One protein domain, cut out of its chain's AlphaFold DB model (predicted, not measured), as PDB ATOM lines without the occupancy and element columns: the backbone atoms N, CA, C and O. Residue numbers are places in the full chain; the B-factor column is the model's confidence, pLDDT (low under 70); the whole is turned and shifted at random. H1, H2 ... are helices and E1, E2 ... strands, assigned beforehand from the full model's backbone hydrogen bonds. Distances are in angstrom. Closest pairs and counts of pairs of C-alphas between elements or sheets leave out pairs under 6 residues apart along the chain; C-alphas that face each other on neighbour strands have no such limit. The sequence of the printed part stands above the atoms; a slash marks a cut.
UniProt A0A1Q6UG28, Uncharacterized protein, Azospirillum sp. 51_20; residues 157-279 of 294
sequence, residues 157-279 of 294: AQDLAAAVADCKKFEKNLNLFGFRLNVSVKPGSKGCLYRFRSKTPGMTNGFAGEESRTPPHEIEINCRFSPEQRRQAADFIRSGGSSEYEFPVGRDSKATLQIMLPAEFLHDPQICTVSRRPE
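What this domain is: This is residues 157 to 279 of the 294 residues of an uncharacterized protein of Azospirillum sp. 51_20 (UniProt A0A1Q6UG28). A twisted sheet of five strands makes a wall, with H1 and H2 side by side over one end of one face, H3 and the small hairpin E7 E8 also on that side, and the other face bare. At the wall's opposite end E3 runs on into E4 and E5 runs on into E6, and E4 and E5 make a narrow two-stranded arm, whose residues 206 to 211 stick out and make the length. The printed part has 123 residues, with three named helices and nine named strands in the order H1 E1 E2 E3 E4 E5 E6 H2 E7 E8 H3 E9; the large sheet runs E1 E2 E3 E6 E9, all antiparallel. The class is mixed, and the whole is compact, with a radius of gyration of the C-alphas of 15.8 A and spans of 53 by 27 by 26 A.

How they stand to each other: Start at E2, residues 179 to 188, with E1, residues 170 to 176, on one side and E3, residues 191 to 200, on the other. These three form a meander, each strand the antiparallel neighbour of the one before; look for N 172 and O 183 at 2.8 A, and N 182 and O 197 at 2.8 A. Beside E3 comes E6, residues 217 to 225, with N 196 and O 221 at 2.9 A, then the edge strand E9, residues 272 to 278, with N 220 and O 275 at 2.9 A. H1, residues 157 to 166, and H2, residues 227 to 238, are on one face, which makes two layers, helices over a sheet. H1 lies over E2 at a height of 9.0 A over the sheet, along the strands at 10 degrees on the local plane. H1 and H2 touch, closest at the C-alphas of Ala 161 and Ala 234, 4.3 A, at a shallow tilt of 11 degrees, opposite ways. On the same face, H3, residues 263 to 267, lies only just over E9, with 3 C-alphas falling on it. E7, residues 243 to 248, and E8, residues 254 to 259, form a hairpin, with N 245 and O 257 at 2.8 A; the closest C-alphas of E7 and H3 are Ser 243 and Ala 263, 5.4 A. E4, residues 203 to 207, and E5, residues 210 to 214, form another hairpin, with N 205 and O 212 at 2.8 A. Every O i to N i+4 pair is within hydrogen-bond range in H1 and H3, and 7 of 8 in H2.

Where its parts are: Find C-alpha 157 at (-11.179, -18.566, 25.129), where H1 begins its 14.0 A. E3 starts from C-alpha 191 at (1.002, -30.035, 37.204) and covers 29.2 A; E2 covers 27.5 A, E6 26.0 A and H2 16.8 A. E9 ends at C-alpha 278, (9.955, -2.127, 35.774).

The domain as a whole: The outline is only just elongated, and the C-alphas of Ser 189 and Gly 209, the two farthest apart, are 53.8 A apart. The printed part has no cut, and its links between named elements are tight. Mean pLDDT of the printed part is 76.2; look for values under 70 at, among others, residues 200 to 217 and 247 to 258.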
ATOM      1  N   ALA A 157     -10.717 -18.289  23.771       71.75
ATOM      2  CA  ALA A 157     -11.179 -18.566  25.129       71.75
ATOM      3  C   ALA A 157     -11.549 -20.045  25.328       71.75
ATOM      4  O   ALA A 157     -11.157 -20.640  26.332       71.75
ATOM      5  N   GLN A 158     -12.255 -20.662  24.375       76.19
ATOM      6  CA  GLN A 158     -12.616 -22.081  24.453       76.19
ATOM      7  C   GLN A 158     -11.388 -22.974  24.260       76.19
ATOM      8  O   GLN A 158     -11.201 -23.921  25.021       76.19
ATOM      9  N   ASP A 159     -10.505 -22.626  23.324       82.06
ATOM     10  CA  ASP A 159      -9.232 -23.310  23.106       82.06
ATOM     11  C   ASP A 159      -8.326 -23.203  24.335       82.06
ATOM     12  O   ASP A 159      -7.737 -24.199  24.767       82.06
ATOM     13  N   LEU A 160      -8.254 -22.021  24.957       83.31
ATOM     14  CA  LEU A 160      -7.538 -21.827  26.214       83.31
ATOM     15  C   LEU A 160      -8.161 -22.666  27.332       83.31
ATOM     16  O   LEU A 160      -7.437 -23.357  28.046       83.31
ATOM     17  N   ALA A 161      -9.486 -22.650  27.485       84.44
ATOM     18  CA  ALA A 161     -10.165 -23.435  28.509       84.44
ATOM     19  C   ALA A 161      -9.949 -24.942  28.321       84.44
ATOM     20  O   ALA A 161      -9.694 -25.659  29.290       84.44
ATOM     21  N   ALA A 162     -10.021 -25.431  27.082       88.94
ATOM     22  CA  ALA A 162      -9.726 -26.816  26.738       88.94
ATOM     23  C   ALA A 162      -8.261 -27.156  27.044       88.94
ATOM     24  O   ALA A 162      -7.978 -28.180  27.665       88.94
ATOM     25  N   ALA A 163      -7.327 -26.267  26.698       89.69
ATOM     26  CA  ALA A 163      -5.914 -26.444  27.001       89.69
ATOM     27  C   ALA A 163      -5.629 -26.467  28.508       89.69
ATOM     28  O   ALA A 163      -4.846 -27.304  28.960       89.69
ATOM     29  N   VAL A 164      -6.281 -25.609  29.299       90.94
ATOM     30  CA  VAL A 164      -6.181 -25.615  30.767       90.94
ATOM     31  C   VAL A 164      -6.765 -26.903  31.345       90.94
ATOM     32  O   VAL A 164      -6.105 -27.542  32.166       90.94
ATOM     33  N   ALA A 165      -7.951 -27.326  30.897       92.19
ATOM     34  CA  ALA A 165      -8.595 -28.554  31.366       92.19
ATOM     35  C   ALA A 165      -7.714 -29.785  31.099       92.19
ATOM     36  O   ALA A 165      -7.382 -30.542  32.019       92.19
ATOM     37  N   ASP A 166      -7.251 -29.928  29.859       92.56
ATOM     38  CA  ASP A 166      -6.468 -31.077  29.410       92.56
ATOM     39  C   ASP A 166      -4.976 -30.965  29.741       92.56
ATOM     40  O   ASP A 166      -4.234 -31.925  29.536       92.56
ATOM     41  N   CYS A 167      -4.518 -29.824  30.272       92.75
ATOM     42  CA  CYS A 167      -3.095 -29.519  30.445       92.75
ATOM     43  C   CYS A 167      -2.316 -29.653  29.120       92.75
ATOM     44  O   CYS A 167      -1.213 -30.197  29.069       92.75
ATOM     45  N   LYS A 168      -2.905 -29.199  28.011       91.69
ATOM     46  CA  LYS A 168      -2.282 -29.255  26.683       91.69
ATOM     47  C   LYS A 168      -1.467 -28.002  26.414       91.69
ATOM     48  O   LYS A 168      -1.711 -26.939  26.979       91.69
ATOM     49  N   LYS A 169      -0.470 -28.144  25.537       90.94
ATOM     50  CA  LYS A 169       0.317 -27.003  25.081       90.94
ATOM     51  C   LYS A 169      -0.602 -26.039  24.330       90.94
ATOM     52  O   LYS A 169      -1.207 -26.423  23.337       90.94
ATOM     53  N   PHE A 170      -0.643 -24.801  24.791       88.25
ATOM     54  CA  PHE A 170      -1.340 -23.691  24.160       88.25
ATOM     55  C   PHE A 170      -0.485 -22.443  24.315       88.25
ATOM     56  O   PHE A 170       0.160 -22.249  25.346       88.25
ATOM     57  N   GLU A 171      -0.459 -21.602  23.295       85.38
ATOM     58  CA  GLU A 171       0.216 -20.317  23.356       85.38
ATOM     59  C   GLU A 171      -0.498 -19.335  22.440       85.38
ATOM     60  O   GLU A 171      -0.717 -19.615  21.263       85.38
ATOM     61  N   LYS A 172      -0.838 -18.174  22.992       77.50
ATOM     62  CA  LYS A 172      -1.410 -17.057  22.264       77.50
ATOM     63  C   LYS A 172      -0.608 -15.807  22.570       77.50
ATOM     64  O   LYS A 172      -0.325 -15.508  23.728       77.50
ATOM     65  N   ASN A 173      -0.243 -15.095  21.514       74.62
ATOM     66  CA  ASN A 173       0.437 -13.813  21.583       74.62
ATOM     67  C   ASN A 173      -0.466 -12.771  20.932       74.62
ATOM     68  O   ASN A 173      -0.946 -12.987  19.826       74.62
ATOM     69  N   LEU A 174      -0.679 -11.655  21.613       65.25
ATOM     70  CA  LEU A 174      -1.360 -10.485  21.085       65.25
ATOM     71  C   LEU A 174      -0.407  -9.305  21.209       65.25
ATOM     72  O   LEU A 174       0.204  -9.097  22.258       65.25
ATOM     73  N   ASN A 175      -0.266  -8.553  20.128       61.16
ATOM     74  CA  ASN A 175       0.530  -7.338  20.087       61.16
ATOM     75  C   ASN A 175      -0.353  -6.224  19.533       61.16
ATOM     76  O   ASN A 175      -0.779  -6.303  18.386       61.16
ATOM     77  N   LEU A 176      -0.650  -5.233  20.364       52.44
ATOM     78  CA  LEU A 176      -1.548  -4.131  20.046       52.44
ATOM     79  C   LEU A 176      -0.881  -2.828  20.463       52.44
ATOM     80  O   LEU A 176      -0.679  -2.606  21.648       52.44
ATOM     81  N   PHE A 177      -0.507  -1.967  19.515       54.34
ATOM     82  CA  PHE A 177       0.091  -0.650  19.815       54.34
ATOM     83  C   PHE A 177       1.299  -0.700  20.777       54.34
ATOM     84  O   PHE A 177       1.464   0.147  21.651       54.34
ATOM     85  N   GLY A 178       2.140  -1.731  20.655       57.56
ATOM     86  CA  GLY A 178       3.284  -1.945  21.547       57.56
ATOM     87  C   GLY A 178       2.939  -2.597  22.891       57.56
ATOM     88  O   GLY A 178       3.860  -3.024  23.592       57.56
ATOM     89  N   PHE A 179       1.652  -2.750  23.226       59.09
ATOM     90  CA  PHE A 179       1.196  -3.638  24.292       59.09
ATOM     91  C   PHE A 179       1.339  -5.081  23.835       59.09
ATOM     92  O   PHE A 179       0.860  -5.451  22.766       59.09
ATOM     93  N   ARG A 180       1.977  -5.917  24.648       70.19
ATOM     94  CA  ARG A 180       2.146  -7.341  24.354       70.19
ATOM     95  C   ARG A 180       1.479  -8.166  25.436       70.19
ATOM     96  O   ARG A 180       1.875  -8.080  26.594       70.19
ATOM     97  N   LEU A 181       0.526  -9.000  25.047       73.88
ATOM     98  CA  LEU A 181      -0.094 -10.002  25.903       73.88
ATOM     99  C   LEU A 181       0.328 -11.390  25.419       73.88
ATOM    100  O   LEU A 181       0.198 -11.715  24.245       73.88
ATOM    101  N   ASN A 182       0.829 -12.224  26.320       81.81
ATOM    102  CA  ASN A 182       1.094 -13.636  26.074       81.81
ATOM    103  C   ASN A 182       0.308 -14.455  27.089       81.81
ATOM    104  O   ASN A 182       0.437 -14.246  28.294       81.81
ATOM    105  N   VAL A 183      -0.472 -15.408  26.599       84.38
ATOM    106  CA  VAL A 183      -1.104 -16.436  27.422       84.38
ATOM    107  C   VAL A 183      -0.582 -17.776  26.956       84.38
ATOM    108  O   VAL A 183      -0.568 -18.064  25.763       84.38
ATOM    109  N   SER A 184      -0.131 -18.610  27.881       89.25
ATOM    110  CA  SER A 184       0.367 -19.936  27.543       89.25
ATOM    111  C   SER A 184       0.007 -20.959  28.601       89.25
ATOM    112  O   SER A 184      -0.020 -20.669  29.796       89.25
ATOM    113  N   VAL A 185      -0.244 -22.178  28.138       91.25
ATOM    114  CA  VAL A 185      -0.485 -23.357  28.960       91.25
ATOM    115  C   VAL A 185       0.506 -24.419  28.528       91.25
ATOM    116  O   VAL A 185       0.725 -24.628  27.333       91.25
ATOM    117  N   LYS A 186       1.147 -25.092  29.480       93.38
ATOM    118  CA  LYS A 186       2.005 -26.237  29.175       93.38
ATOM    119  C   LYS A 186       1.996 -27.278  30.293       93.38
ATOM    120  O   LYS A 186       1.926 -26.907  31.470       93.38
ATOM    121  N   PRO A 187       2.172 -28.565  29.949       90.88
ATOM    122  CA  PRO A 187       2.500 -29.582  30.934       90.88
ATOM    123  C   PRO A 187       3.783 -29.218  31.687       90.88
ATOM    124  O   PRO A 187       4.797 -28.859  31.083       90.88
ATOM    125  N   GLY A 188       3.746 -29.313  33.011       79.12
ATOM    126  CA  GLY A 188       4.902 -29.182  33.888       79.12
ATOM    127  C   GLY A 188       5.105 -30.441  34.728       79.12
ATOM    128  O   GLY A 188       4.188 -31.230  34.940       79.12
ATOM    129  N   SER A 189       6.310 -30.603  35.277       72.50
ATOM    130  CA  SER A 189       6.683 -31.765  36.103       72.50
ATOM    131  C   SER A 189       5.857 -31.935  37.387       72.50
ATOM    132  O   SER A 189       5.880 -33.003  37.987       72.50
ATOM    133  N   LYS A 190       5.134 -30.893  37.822       69.69
ATOM    134  CA  LYS A 190       4.299 -30.874  39.037       69.69
ATOM    135  C   LYS A 190       2.868 -30.371  38.785       69.69
ATOM    136  O   LYS A 190       2.251 -29.832  39.696       69.69
ATOM    137  N   GLY A 191       2.359 -30.477  37.556       80.81
ATOM    138  CA  GLY A 191       1.002 -30.035  37.204       80.81
ATOM    139  C   GLY A 191       0.958 -29.172  35.948       80.81
ATOM    140  O   GLY A 191       1.886 -29.182  35.142       80.81
ATOM    141  N   CYS A 192      -0.126 -28.421  35.779       91.88
ATOM    142  CA  CYS A 192      -0.331 -27.568  34.613       91.88
ATOM    143  C   CYS A 192       0.195 -26.166  34.866       91.88
ATOM    144  O   CYS A 192      -0.214 -25.526  35.832       91.88
ATOM    145  N   LEU A 193       1.097 -25.697  34.010       93.56
ATOM    146  CA  LEU A 193       1.630 -24.346  34.093       93.56
ATOM    147  C   LEU A 193       0.807 -23.437  33.192       93.56
ATOM    148  O   LEU A 193       0.839 -23.597  31.975       93.56
ATOM    149  N   TYR A 194       0.105 -22.491  33.803       92.81
ATOM    150  CA  TYR A 194      -0.516 -21.364  33.125       92.81
ATOM    151  C   TYR A 194       0.382 -20.144  33.306       92.81
ATOM    152  O   TYR A 194       0.802 -19.840  34.422       92.81
ATOM    153  N   ARG A 195       0.680 -19.438  32.221       91.56
ATOM    154  CA  ARG A 195       1.427 -18.185  32.266       91.56
ATOM    155  C   ARG A 195       0.671 -17.119  31.500       91.56
ATOM    156  O   ARG A 195       0.416 -17.287  30.311       91.56
ATOM    157  N   PHE A 196       0.404 -16.016  32.180       87.25
ATOM    158  CA  PHE A 196      -0.034 -14.762  31.592       87.25
ATOM    159  C   PHE A 196       1.109 -13.758  31.699       87.25
ATOM    160  O   PHE A 196       1.691 -13.591  32.766       87.25
ATOM    161  N   ARG A 197       1.441 -13.082  30.608       84.38
ATOM    162  CA  ARG A 197       2.438 -12.017  30.585       84.38
ATOM    163  C   ARG A 197       1.851 -10.822  29.859       84.38
ATOM    164  O   ARG A 197       1.390 -10.965  28.734       84.38
ATOM    165  N   SER A 198       1.893  -9.661  30.493       77.44
ATOM    166  CA  SER A 198       1.509  -8.384  29.911       77.44
ATOM    167  C   SER A 198       2.700  -7.445  29.946       77.44
ATOM    168  O   SER A 198       3.331  -7.276  30.989       77.44
ATOM    169  N   LYS A 199       3.014  -6.840  28.807       75.50
ATOM    170  CA  LYS A 199       3.981  -5.759  28.687       75.50
ATOM    171  C   LYS A 199       3.257  -4.546  28.134       75.50
ATOM    172  O   LYS A 199       2.750  -4.591  27.017       75.50
ATOM    173  N   THR A 200       3.268  -3.471  28.900       67.00
ATOM    174  CA  THR A 200       2.657  -2.194  28.551       67.00
ATOM    175  C   THR A 200       3.765  -1.195  28.227       67.00
ATOM    176  O   THR A 200       4.686  -1.045  29.040       67.00
ATOM    177  N   PRO A 201       3.722  -0.512  27.069       63.66
ATOM    178  CA  PRO A 201       4.657   0.563  26.772       63.66
ATOM    179  C   PRO A 201       4.439   1.747  27.722       63.66
ATOM    180  O   PRO A 201       3.385   1.891  28.340       63.66
ATOM    181  N   GLY A 202       5.445   2.612  27.837       62.66
ATOM    182  CA  GLY A 202       5.270   3.878  28.539       62.66
ATOM    183  C   GLY A 202       4.283   4.762  27.783       62.66
ATOM    184  O   GLY A 202       4.375   4.870  26.561       62.66
ATOM    185  N   MET A 203       3.356   5.387  28.501       58.75
ATOM    186  CA  MET A 203       2.357   6.293  27.937       58.75
ATOM    187  C   MET A 203       2.548   7.694  28.500       58.75
ATOM    188  O   MET A 203       2.782   7.858  29.697       58.75
ATOM    189  N   THR A 204       2.410   8.702  27.646       53.34
ATOM    190  CA  THR A 204       2.317  10.102  28.062       53.34
ATOM    191  C   THR A 204       0.924  10.584  27.704       53.34
ATOM    192  O   THR A 204       0.593  10.665  26.524       53.34
ATOM    193  N   ASN A 205       0.116  10.900  28.711       48.44
ATOM    194  CA  ASN A 205      -1.217  11.452  28.525       48.44
ATOM    195  C   ASN A 205      -1.189  12.920  28.943       48.44
ATOM    196  O   ASN A 205      -0.900  13.221  30.100       48.44
ATOM    197  N   GLY A 206      -1.495  13.819  28.011       38.03
ATOM    198  CA  GLY A 206      -1.746  15.228  28.301       38.03
ATOM    199  C   GLY A 206      -3.246  15.485  28.336       38.03
ATOM    200  O   GLY A 206      -3.899  15.385  27.299       38.03
ATOM    201  N   PHE A 207      -3.800  15.819  29.500       32.16
ATOM    202  CA  PHE A 207      -5.182  16.295  29.608       32.16
ATOM    203  C   PHE A 207      -5.199  17.597  30.409       32.16
ATOM    204  O   PHE A 207      -4.558  17.697  31.449       32.16
ATOM    205  N   ALA A 208      -5.888  18.617  29.891       38.09
ATOM    206  CA  ALA A 208      -6.013  19.939  30.520       38.09
ATOM    207  C   ALA A 208      -4.680  20.634  30.903       38.09
ATOM    208  O   ALA A 208      -4.638  21.419  31.845       38.09
ATOM    209  N   GLY A 209      -3.595  20.384  30.161       43.94
ATOM    210  CA  GLY A 209      -2.286  21.009  30.404       43.94
ATOM    211  C   GLY A 209      -1.408  20.297  31.439       43.94
ATOM    212  O   GLY A 209      -0.267  20.709  31.634       43.94
ATOM    213  N   GLU A 210      -1.888  19.209  32.047       41.34
ATOM    214  CA  GLU A 210      -1.074  18.326  32.885       41.34
ATOM    215  C   GLU A 210      -0.582  17.125  32.064       41.34
ATOM    216  O   GLU A 210      -1.373  16.333  31.544       41.34
ATOM    217  N   GLU A 211       0.743  16.987  31.927       50.38
ATOM    218  CA  GLU A 211       1.371  15.777  31.387       50.38
ATOM    219  C   GLU A 211       1.486  14.722  32.492       50.38
ATOM    220  O   GLU A 211       2.298  14.843  33.410       50.38
ATOM    221  N   SER A 212       0.727  13.636  32.369       49.78
ATOM    222  CA  SER A 212       0.951  12.421  33.151       49.78
ATOM    223  C   SER A 212       1.777  11.427  32.335       49.78
ATOM    224  O   SER A 212       1.515  11.190  31.155       49.78
ATOM    225  N   ARG A 213       2.804  10.841  32.956       57.22
ATOM    226  CA  ARG A 213       3.631   9.794  32.344       57.22
ATOM    227  C   ARG A 213       3.444   8.494  33.104       57.22
ATOM    228  O   ARG A 213       3.841   8.388  34.262       57.22
ATOM    229  N   THR A 214       2.877   7.494  32.445       58.56
ATOM    230  CA  THR A 214       2.875   6.114  32.923       58.56
ATOM    231  C   THR A 214       4.131   5.421  32.394       58.56
ATOM    232  O   THR A 214       4.305   5.336  31.179       58.56
ATOM    233  N   PRO A 215       5.040   4.933  33.254       61.94
ATOM    234  CA  PRO A 215       6.233   4.233  32.792       61.94
ATOM    235  C   PRO A 215       5.880   2.880  32.148       61.94
ATOM    236  O   PRO A 215       4.853   2.279  32.494       61.94
ATOM    237  N   PRO A 216       6.741   2.365  31.247       68.75
ATOM    238  CA  PRO A 216       6.593   1.010  30.742       68.75
ATOM    239  C   PRO A 216       6.655   0.019  31.902       68.75
ATOM    240  O   PRO A 216       7.462   0.161  32.827       68.75
ATOM    241  N   HIS A 217       5.799  -0.992  31.854       69.88
ATOM    242  CA  HIS A 217       5.733  -2.004  32.897       69.88
ATOM    243  C   HIS A 217       5.481  -3.383  32.312       69.88
ATOM    244  O   HIS A 217       4.768  -3.547  31.323       69.88
ATOM    245  N   GLU A 218       6.061  -4.383  32.964       82.38
ATOM    246  CA  GLU A 218       5.848  -5.778  32.631       82.38
ATOM    247  C   GLU A 218       5.350  -6.549  33.853       82.38
ATOM    248  O   GLU A 218       5.913  -6.462  34.952       82.38
ATOM    249  N   ILE A 219       4.296  -7.327  33.633       82.00
ATOM    250  CA  ILE A 219       3.692  -8.227  34.607       82.00
ATOM    251  C   ILE A 219       3.712  -9.626  34.042       82.00
ATOM    252  O   ILE A 219       3.248  -9.868  32.932       82.00
ATOM    253  N   GLU A 220       4.198 -10.560  34.842       88.81
ATOM    254  CA  GLU A 220       4.115 -11.979  34.554       88.81
ATOM    255  C   GLU A 220       3.438 -12.685  35.726       88.81
ATOM    256  O   GLU A 220       3.849 -12.553  36.877       88.81
ATOM    257  N   ILE A 221       2.388 -13.438  35.427       88.81
ATOM    258  CA  ILE A 221       1.634 -14.249  36.371       88.81
ATOM    259  C   ILE A 221       1.839 -15.693  35.957       88.81
ATOM    260  O   ILE A 221       1.412 -16.114  34.882       88.81
ATOM    261  N   ASN A 222       2.506 -16.450  36.818       92.81
ATOM    262  CA  ASN A 222       2.727 -17.873  36.634       92.81
ATOM    263  C   ASN A 222       1.891 -18.629  37.653       92.81
ATOM    264  O   ASN A 222       2.136 -18.500  38.850       92.81
ATOM    265  N   CYS A 223       0.955 -19.441  37.181       93.31
ATOM    266  CA  CYS A 223       0.121 -20.290  38.012       93.31
ATOM    267  C   CYS A 223       0.433 -21.763  37.770       93.31
ATOM    268  O   CYS A 223       0.704 -22.186  36.641       93.31
ATOM    269  N   ARG A 224       0.376 -22.564  38.833       94.00
ATOM    270  CA  ARG A 224       0.474 -24.020  38.753       94.00
ATOM    271  C   ARG A 224      -0.810 -24.638  39.281       94.00
ATOM    272  O   ARG A 224      -1.069 -24.595  40.475       94.00
ATOM    273  N   PHE A 225      -1.576 -25.253  38.387       92.88
ATOM    274  CA  PHE A 225      -2.856 -25.855  38.742       92.88
ATOM    275  C   PHE A 225      -2.725 -27.343  39.057       92.88
ATOM    276  O   PHE A 225      -2.138 -28.118  38.288       92.88
ATOM    277  N   SER A 226      -3.343 -27.742  40.168       91.00
ATOM    278  CA  SER A 226      -3.700 -29.126  40.469       91.00
ATOM    279  C   SER A 226      -4.773 -29.644  39.490       91.00
ATOM    280  O   SER A 226      -5.386 -28.864  38.756       91.00
ATOM    281  N   PRO A 227      -5.040 -30.964  39.435       89.62
ATOM    282  CA  PRO A 227      -6.117 -31.513  38.608       89.62
ATOM    283  C   PRO A 227      -7.497 -30.886  38.853       89.62
ATOM    284  O   PRO A 227      -8.238 -30.681  37.896       89.62
ATOM    285  N   GLU A 228      -7.826 -30.559  40.101       90.06
ATOM    286  CA  GLU A 228      -9.107 -29.940  40.466       90.06
ATOM    287  C   GLU A 228      -9.143 -28.460  40.072       90.06
ATOM    288  O   GLU A 228     -10.088 -28.019  39.417       90.06
ATOM    289  N   GLN A 229      -8.064 -27.725  40.357       93.44
ATOM    290  CA  GLN A 229      -7.927 -26.312  39.986       93.44
ATOM    291  C   GLN A 229      -7.970 -26.107  38.469       93.44
ATOM    292  O   GLN A 229      -8.508 -25.111  38.002       93.44
ATOM    293  N   ARG A 230      -7.460 -27.063  37.678       93.00
ATOM    294  CA  ARG A 230      -7.583 -27.024  36.212       93.00
ATOM    295  C   ARG A 230      -9.033 -27.002  35.753       93.00
ATOM    296  O   ARG A 230      -9.359 -26.248  34.845       93.00
ATOM    297  N   ARG A 231      -9.887 -27.845  36.343       91.38
ATOM    298  CA  ARG A 231     -11.307 -27.908  35.975       91.38
ATOM    299  C   ARG A 231     -12.004 -26.606  36.347       91.38
ATOM    300  O   ARG A 231     -12.637 -26.016  35.488       91.38
ATOM    301  N   GLN A 232     -11.769 -26.112  37.562       93.00
ATOM    302  CA  GLN A 232     -12.314 -24.833  38.028       93.00
ATOM    303  C   GLN A 232     -11.877 -23.654  37.144       93.00
ATOM    304  O   GLN A 232     -12.721 -22.885  36.694       93.00
ATOM    305  N   ALA A 233     -10.580 -23.542  36.832       90.75
ATOM    306  CA  ALA A 233     -10.075 -22.507  35.932       90.75
ATOM    307  C   ALA A 233     -10.666 -22.642  34.523       90.75
ATOM    308  O   ALA A 233     -11.089 -21.651  33.941       90.75
ATOM    309  N   ALA A 234     -10.726 -23.855  33.972       89.31
ATOM    310  CA  ALA A 234     -11.295 -24.074  32.650       89.31
ATOM    311  C   ALA A 234     -12.789 -23.727  32.599       89.31
ATOM    312  O   ALA A 234     -13.211 -23.043  31.675       89.31
ATOM    313  N   ASP A 235     -13.578 -24.150  33.586       88.25
ATOM    314  CA  ASP A 235     -15.010 -23.843  33.668       88.25
ATOM    315  C   ASP A 235     -15.245 -22.330  33.804       88.25
ATOM    316  O   ASP A 235     -16.124 -21.784  33.136       88.25
ATOM    317  N   PHE A 236     -14.412 -21.643  34.593       84.56
ATOM    318  CA  PHE A 236     -14.413 -20.184  34.700       84.56
ATOM    319  C   PHE A 236     -14.102 -19.506  33.359       84.56
ATOM    320  O   PHE A 236     -14.794 -18.573  32.965       84.56
ATOM    321  N   ILE A 237     -13.110 -19.993  32.610       80.94
ATOM    322  CA  ILE A 237     -12.782 -19.452  31.283       80.94
ATOM    323  C   ILE A 237     -13.932 -19.709  30.292       80.94
ATOM    324  O   ILE A 237     -14.317 -18.791  29.569       80.94
ATOM    325  N   ARG A 238     -14.531 -20.913  30.271       78.56
ATOM    326  CA  ARG A 238     -15.641 -21.248  29.348       78.56
ATOM    327  C   ARG A 238     -16.896 -20.426  29.597       78.56
ATOM    328  O   ARG A 238     -17.618 -20.147  28.645       78.56
ATOM    329  N   SER A 239     -17.166 -20.057  30.850       74.06
ATOM    330  CA  SER A 239     -18.300 -19.195  31.202       74.06
ATOM    331  C   SER A 239     -18.058 -17.719  30.881       74.06
ATOM    332  O   SER A 239     -18.959 -16.895  31.042       74.06
ATOM    333  N   GLY A 240     -16.851 -17.379  30.421       67.75
ATOM    334  CA  GLY A 240     -16.441 -16.012  30.158       67.75
ATOM    335  C   GLY A 240     -16.060 -15.224  31.401       67.75
ATOM    336  O   GLY A 240     -16.168 -13.998  31.417       67.75
ATOM    337  N   GLY A 241     -15.634 -15.924  32.450       71.44
ATOM    338  CA  GLY A 241     -15.125 -15.321  33.664       71.44
ATOM    339  C   GLY A 241     -13.857 -14.505  33.410       71.44
ATOM    340  O   GLY A 241     -12.904 -14.954  32.767       71.44
ATOM    341  N   SER A 242     -13.831 -13.307  33.981       76.19
ATOM    342  CA  SER A 242     -12.646 -12.470  34.099       76.19
ATOM    343  C   SER A 242     -12.596 -11.874  35.501       76.19
ATOM    344  O   SER A 242     -13.628 -11.564  36.099       76.19
ATOM    345  N   SER A 243     -11.386 -11.742  36.030       76.44
ATOM    346  CA  SER A 243     -11.133 -11.101  37.316       76.44
ATOM    347  C   SER A 243     -10.241  -9.891  37.109       76.44
ATOM    348  O   SER A 243      -9.278  -9.937  36.339       76.44
ATOM    349  N   GLU A 244     -10.558  -8.811  37.809       74.88
ATOM    350  CA  GLU A 244      -9.724  -7.619  37.851       74.88
ATOM    351  C   GLU A 244      -8.569  -7.829  38.825       74.88
ATOM    352  O   GLU A 244      -8.758  -8.234  39.970       74.88
ATOM    353  N   TYR A 245      -7.356  -7.550  38.360       71.75
ATOM    354  CA  TYR A 245      -6.151  -7.604  39.164       71.75
ATOM    355  C   TYR A 245      -5.496  -6.230  39.192       71.75
ATOM    356  O   TYR A 245      -4.962  -5.754  38.186       71.75
ATOM    357  N   GLU A 246      -5.539  -5.602  40.363       74.19
ATOM    358  CA  GLU A 246      -4.882  -4.326  40.613       74.19
ATOM    359  C   GLU A 246      -3.397  -4.512  40.936       74.19
ATOM    360  O   GLU A 246      -2.991  -5.372  41.723       74.19
ATOM    361  N   PHE A 247      -2.569  -3.626  40.395       68.06
ATOM    362  CA  PHE A 247      -1.156  -3.540  40.728       68.06
ATOM    363  C   PHE A 247      -0.670  -2.086  40.720       68.06
ATOM    364  O   PHE A 247      -1.148  -1.262  39.944       68.06
ATOM    365  N   PRO A 248       0.306  -1.747  41.572       65.94
ATOM    366  CA  PRO A 248       0.928  -0.433  41.579       65.94
ATOM    367  C   PRO A 248       1.772  -0.206  40.312       65.94
ATOM    368  O   PRO A 248       2.567  -1.062  39.921       65.94
ATOM    369  N   VAL A 249       1.641   0.982  39.722       61.59
ATOM    370  CA  VAL A 249       2.432   1.526  38.601       61.59
ATOM    371  C   VAL A 249       3.021   2.872  39.022       61.59
ATOM    372  O   VAL A 249       2.667   3.925  38.507       61.59
ATOM    373  N   GLY A 250       3.909   2.847  40.015       58.78
ATOM    374  CA  GLY A 250       4.535   4.045  40.587       58.78
ATOM    375  C   GLY A 250       4.278   4.184  42.087       58.78
ATOM    376  O   GLY A 250       3.843   3.230  42.729       58.78
ATOM    377  N   ARG A 251       4.590   5.362  42.652       54.72
ATOM    378  CA  ARG A 251       4.393   5.639  44.088       54.72
ATOM    379  C   ARG A 251       2.916   5.747  44.468       54.72
ATOM    380  O   ARG A 251       2.536   5.153  45.467       54.72
ATOM    381  N   ASP A 252       2.110   6.412  43.638       57.75
ATOM    382  CA  ASP A 252       0.725   6.777  43.983       57.75
ATOM    383  C   ASP A 252      -0.307   6.353  42.922       57.75
ATOM    384  O   ASP A 252      -1.471   6.739  42.981       57.75
ATOM    385  N   SER A 253       0.096   5.545  41.936       57.59
ATOM    386  CA  SER A 253      -0.777   5.096  40.845       57.59
ATOM    387  C   SER A 253      -0.958   3.583  40.857       57.59
ATOM    388  O   SER A 253      -0.009   2.828  41.087       57.59
ATOM    389  N   LYS A 254      -2.179   3.136  40.557       63.09
ATOM    390  CA  LYS A 254      -2.524   1.734  40.314       63.09
ATOM    391  C   LYS A 254      -2.997   1.560  38.877       63.09
ATOM    392  O   LYS A 254      -3.577   2.472  38.298       63.09
ATOM    393  N   ALA A 255      -2.763   0.380  38.331       61.62
ATOM    394  CA  ALA A 255      -3.328  -0.079  37.080       61.62
ATOM    395  C   ALA A 255      -4.049  -1.399  37.332       61.62
ATOM    396  O   ALA A 255      -3.700  -2.156  38.241       61.62
ATOM    397  N   THR A 256      -5.060  -1.654  36.514       64.94
ATOM    398  CA  THR A 256      -5.914  -2.830  36.621       64.94
ATOM    399  C   THR A 256      -5.811  -3.615  35.326       64.94
ATOM    400  O   THR A 256      -5.903  -3.046  34.238       64.94
ATOM    401  N   LEU A 257      -5.601  -4.923  35.435       66.06
ATOM    402  CA  LEU A 257      -5.647  -5.851  34.309       66.06
ATOM    403  C   LEU A 257      -6.794  -6.829  34.514       66.06
ATOM    404  O   LEU A 257      -6.961  -7.366  35.605       66.06
ATOM    405  N   GLN A 258      -7.547  -7.100  33.453       69.19
ATOM    406  CA  GLN A 258      -8.508  -8.197  33.449       69.19
ATOM    407  C   GLN A 258      -7.804  -9.489  33.039       69.19
ATOM    408  O   GLN A 258      -7.130  -9.544  32.009       69.19
ATOM    409  N   ILE A 259      -7.941 -10.531  33.856       75.69
ATOM    410  CA  ILE A 259      -7.304 -11.832  33.640       75.69
ATOM    411  C   ILE A 259      -8.375 -12.915  33.678       75.69
ATOM    412  O   ILE A 259      -9.229 -12.930  34.562       75.69
ATOM    413  N   MET A 260      -8.306 -13.857  32.739       79.56
ATOM    414  CA  MET A 260      -9.228 -14.994  32.635       79.56
ATOM    415  C   MET A 260      -8.886 -16.102  33.644       79.56
ATOM    416  O   MET A 260      -8.640 -17.249  33.281       79.56
ATOM    417  N   LEU A 261      -8.802 -15.739  34.920       85.31
ATOM    418  CA  LEU A 261      -8.636 -16.658  36.039       85.31
ATOM    419  C   LEU A 261      -9.503 -16.204  37.214       85.31
ATOM    420  O   LEU A 261      -9.751 -15.002  37.340       85.31
ATOM    421  N   PRO A 262      -9.926 -17.124  38.093       87.12
ATOM    422  CA  PRO A 262     -10.624 -16.755  39.316       87.12
ATOM    423  C   PRO A 262      -9.748 -15.870  40.218       87.12
ATOM    424  O   PRO A 262      -8.539 -16.101  40.338       87.12
ATOM    425  N   ALA A 263     -10.343 -14.864  40.858       87.00
ATOM    426  CA  ALA A 263      -9.626 -13.920  41.718       87.00
ATOM    427  C   ALA A 263      -8.927 -14.640  42.884       87.00
ATOM    428  O   ALA A 263      -7.785 -14.329  43.222       87.00
ATOM    429  N   GLU A 264      -9.571 -15.665  43.440       91.12
ATOM    430  CA  GLU A 264      -9.026 -16.521  44.489       91.12
ATOM    431  C   GLU A 264      -7.704 -17.188  44.084       91.12
ATOM    432  O   GLU A 264      -6.819 -17.338  44.920       91.12
ATOM    433  N   PHE A 265      -7.517 -17.521  42.801       91.38
ATOM    434  CA  PHE A 265      -6.262 -18.107  42.327       91.38
ATOM    435  C   PHE A 265      -5.181 -17.036  42.207       91.38
ATOM    436  O   PHE A 265      -4.037 -17.275  42.582       91.38
ATOM    437  N   LEU A 266      -5.540 -15.847  41.714       85.56
ATOM    438  CA  LEU A 266      -4.612 -14.729  41.525       85.56
ATOM    439  C   LEU A 266      -4.041 -14.198  42.846       85.56
ATOM    440  O   LEU A 266      -2.917 -13.691  42.865       85.56
ATOM    441  N   HIS A 267      -4.804 -14.307  43.934       87.00
ATOM    442  CA  HIS A 267      -4.403 -13.852  45.265       87.00
ATOM    443  C   HIS A 267      -3.781 -14.947  46.143       87.00
ATOM    444  O   HIS A 267      -3.234 -14.619  47.197       87.00
ATOM    445  N   ASP A 268      -3.808 -16.214  45.718       90.62
ATOM    446  CA  ASP A 268      -3.163 -17.315  46.437       90.62
ATOM    447  C   ASP A 268      -1.719 -17.541  45.934       90.62
ATOM    448  O   ASP A 268      -1.520 -18.076  44.837       90.62
ATOM    449  N   PRO A 269      -0.683 -17.208  46.734       88.06
ATOM    450  CA  PRO A 269       0.717 -17.381  46.345       88.06
ATOM    451  C   PRO A 269       1.150 -18.849  46.208       88.06
ATOM    452  O   PRO A 269       2.208 -19.116  45.635       88.06
ATOM    453  N   GLN A 270       0.371 -19.806  46.727       89.56
ATOM    454  CA  GLN A 270       0.609 -21.237  46.514       89.56
ATOM    455  C   GLN A 270       0.168 -21.687  45.115       89.56
ATOM    456  O   GLN A 270       0.683 -22.683  44.603       89.56
ATOM    457  N   ILE A 271      -0.760 -20.953  44.490       91.00
ATOM    458  CA  ILE A 271      -1.295 -21.246  43.157       91.00
ATOM    459  C   ILE A 271      -0.597 -20.380  42.114       91.00
ATOM    460  O   ILE A 271      -0.044 -20.918  41.151       91.00
ATOM    461  N   CYS A 272      -0.609 -19.060  42.302       91.44
ATOM    462  CA  CYS A 272      -0.103 -18.081  41.353       91.44
ATOM    463  C   CYS A 272       0.991 -17.206  41.967       91.44
ATOM    464  O   CYS A 272       0.839 -16.597  43.019       91.44
ATOM    465  N   THR A 273       2.095 -17.070  41.245       90.25
ATOM    466  CA  THR A 273       3.162 -16.117  41.554       90.25
ATOM    467  C   THR A 273       3.118 -14.960  40.570       90.25
ATOM    468  O   THR A 273       3.062 -15.179  39.359       90.25
ATOM    469  N   VAL A 274       3.177 -13.734  41.088       84.62
ATOM    470  CA  VAL A 274       3.185 -12.513  40.279       84.62
ATOM    471  C   VAL A 274       4.573 -11.891  40.328       84.62
ATOM    472  O   VAL A 274       5.048 -11.475  41.381       84.62
ATOM    473  N   SER A 275       5.225 -11.827  39.175       82.69
ATOM    474  CA  SER A 275       6.490 -11.132  38.976       82.69
ATOM    475  C   SER A 275       6.233  -9.803  38.284       82.69
ATOM    476  O   SER A 275       5.494  -9.727  37.304       82.69
ATOM    477  N   ARG A 276       6.864  -8.746  38.794       73.88
ATOM    478  CA  ARG A 276       6.789  -7.401  38.224       73.88
ATOM    479  C   ARG A 276       8.191  -6.967  37.863       73.88
ATOM    480  O   ARG A 276       9.098  -7.069  38.690       73.88
ATOM    481  N   ARG A 277       8.369  -6.484  36.642       64.25
ATOM    482  CA  ARG A 277       9.614  -5.844  36.231       64.25
ATOM    483  C   ARG A 277       9.276  -4.427  35.787       64.25
ATOM    484  O   ARG A 277       8.541  -4.274  34.812       64.25
ATOM    485  N   PRO A 278       9.780  -3.384  36.473       57.97
ATOM    486  CA  PRO A 278       9.955  -2.127  35.774       57.97
ATOM    487  C   PRO A 278      10.913  -2.430  34.620       57.97
ATOM    488  O   PRO A 278      11.953  -3.054  34.847       57.97
ATOM    489  N   GLU A 279      10.568  -2.061  33.387       49.84
ATOM    490  CA  GLU A 279      11.584  -2.066  32.339       49.84
ATOM    491  C   GLU A 279      12.618  -1.011  32.729       49.84
ATOM    492  O   GLU A 279      12.420   0.194  32.580       49.84
TER     493      GLU A 279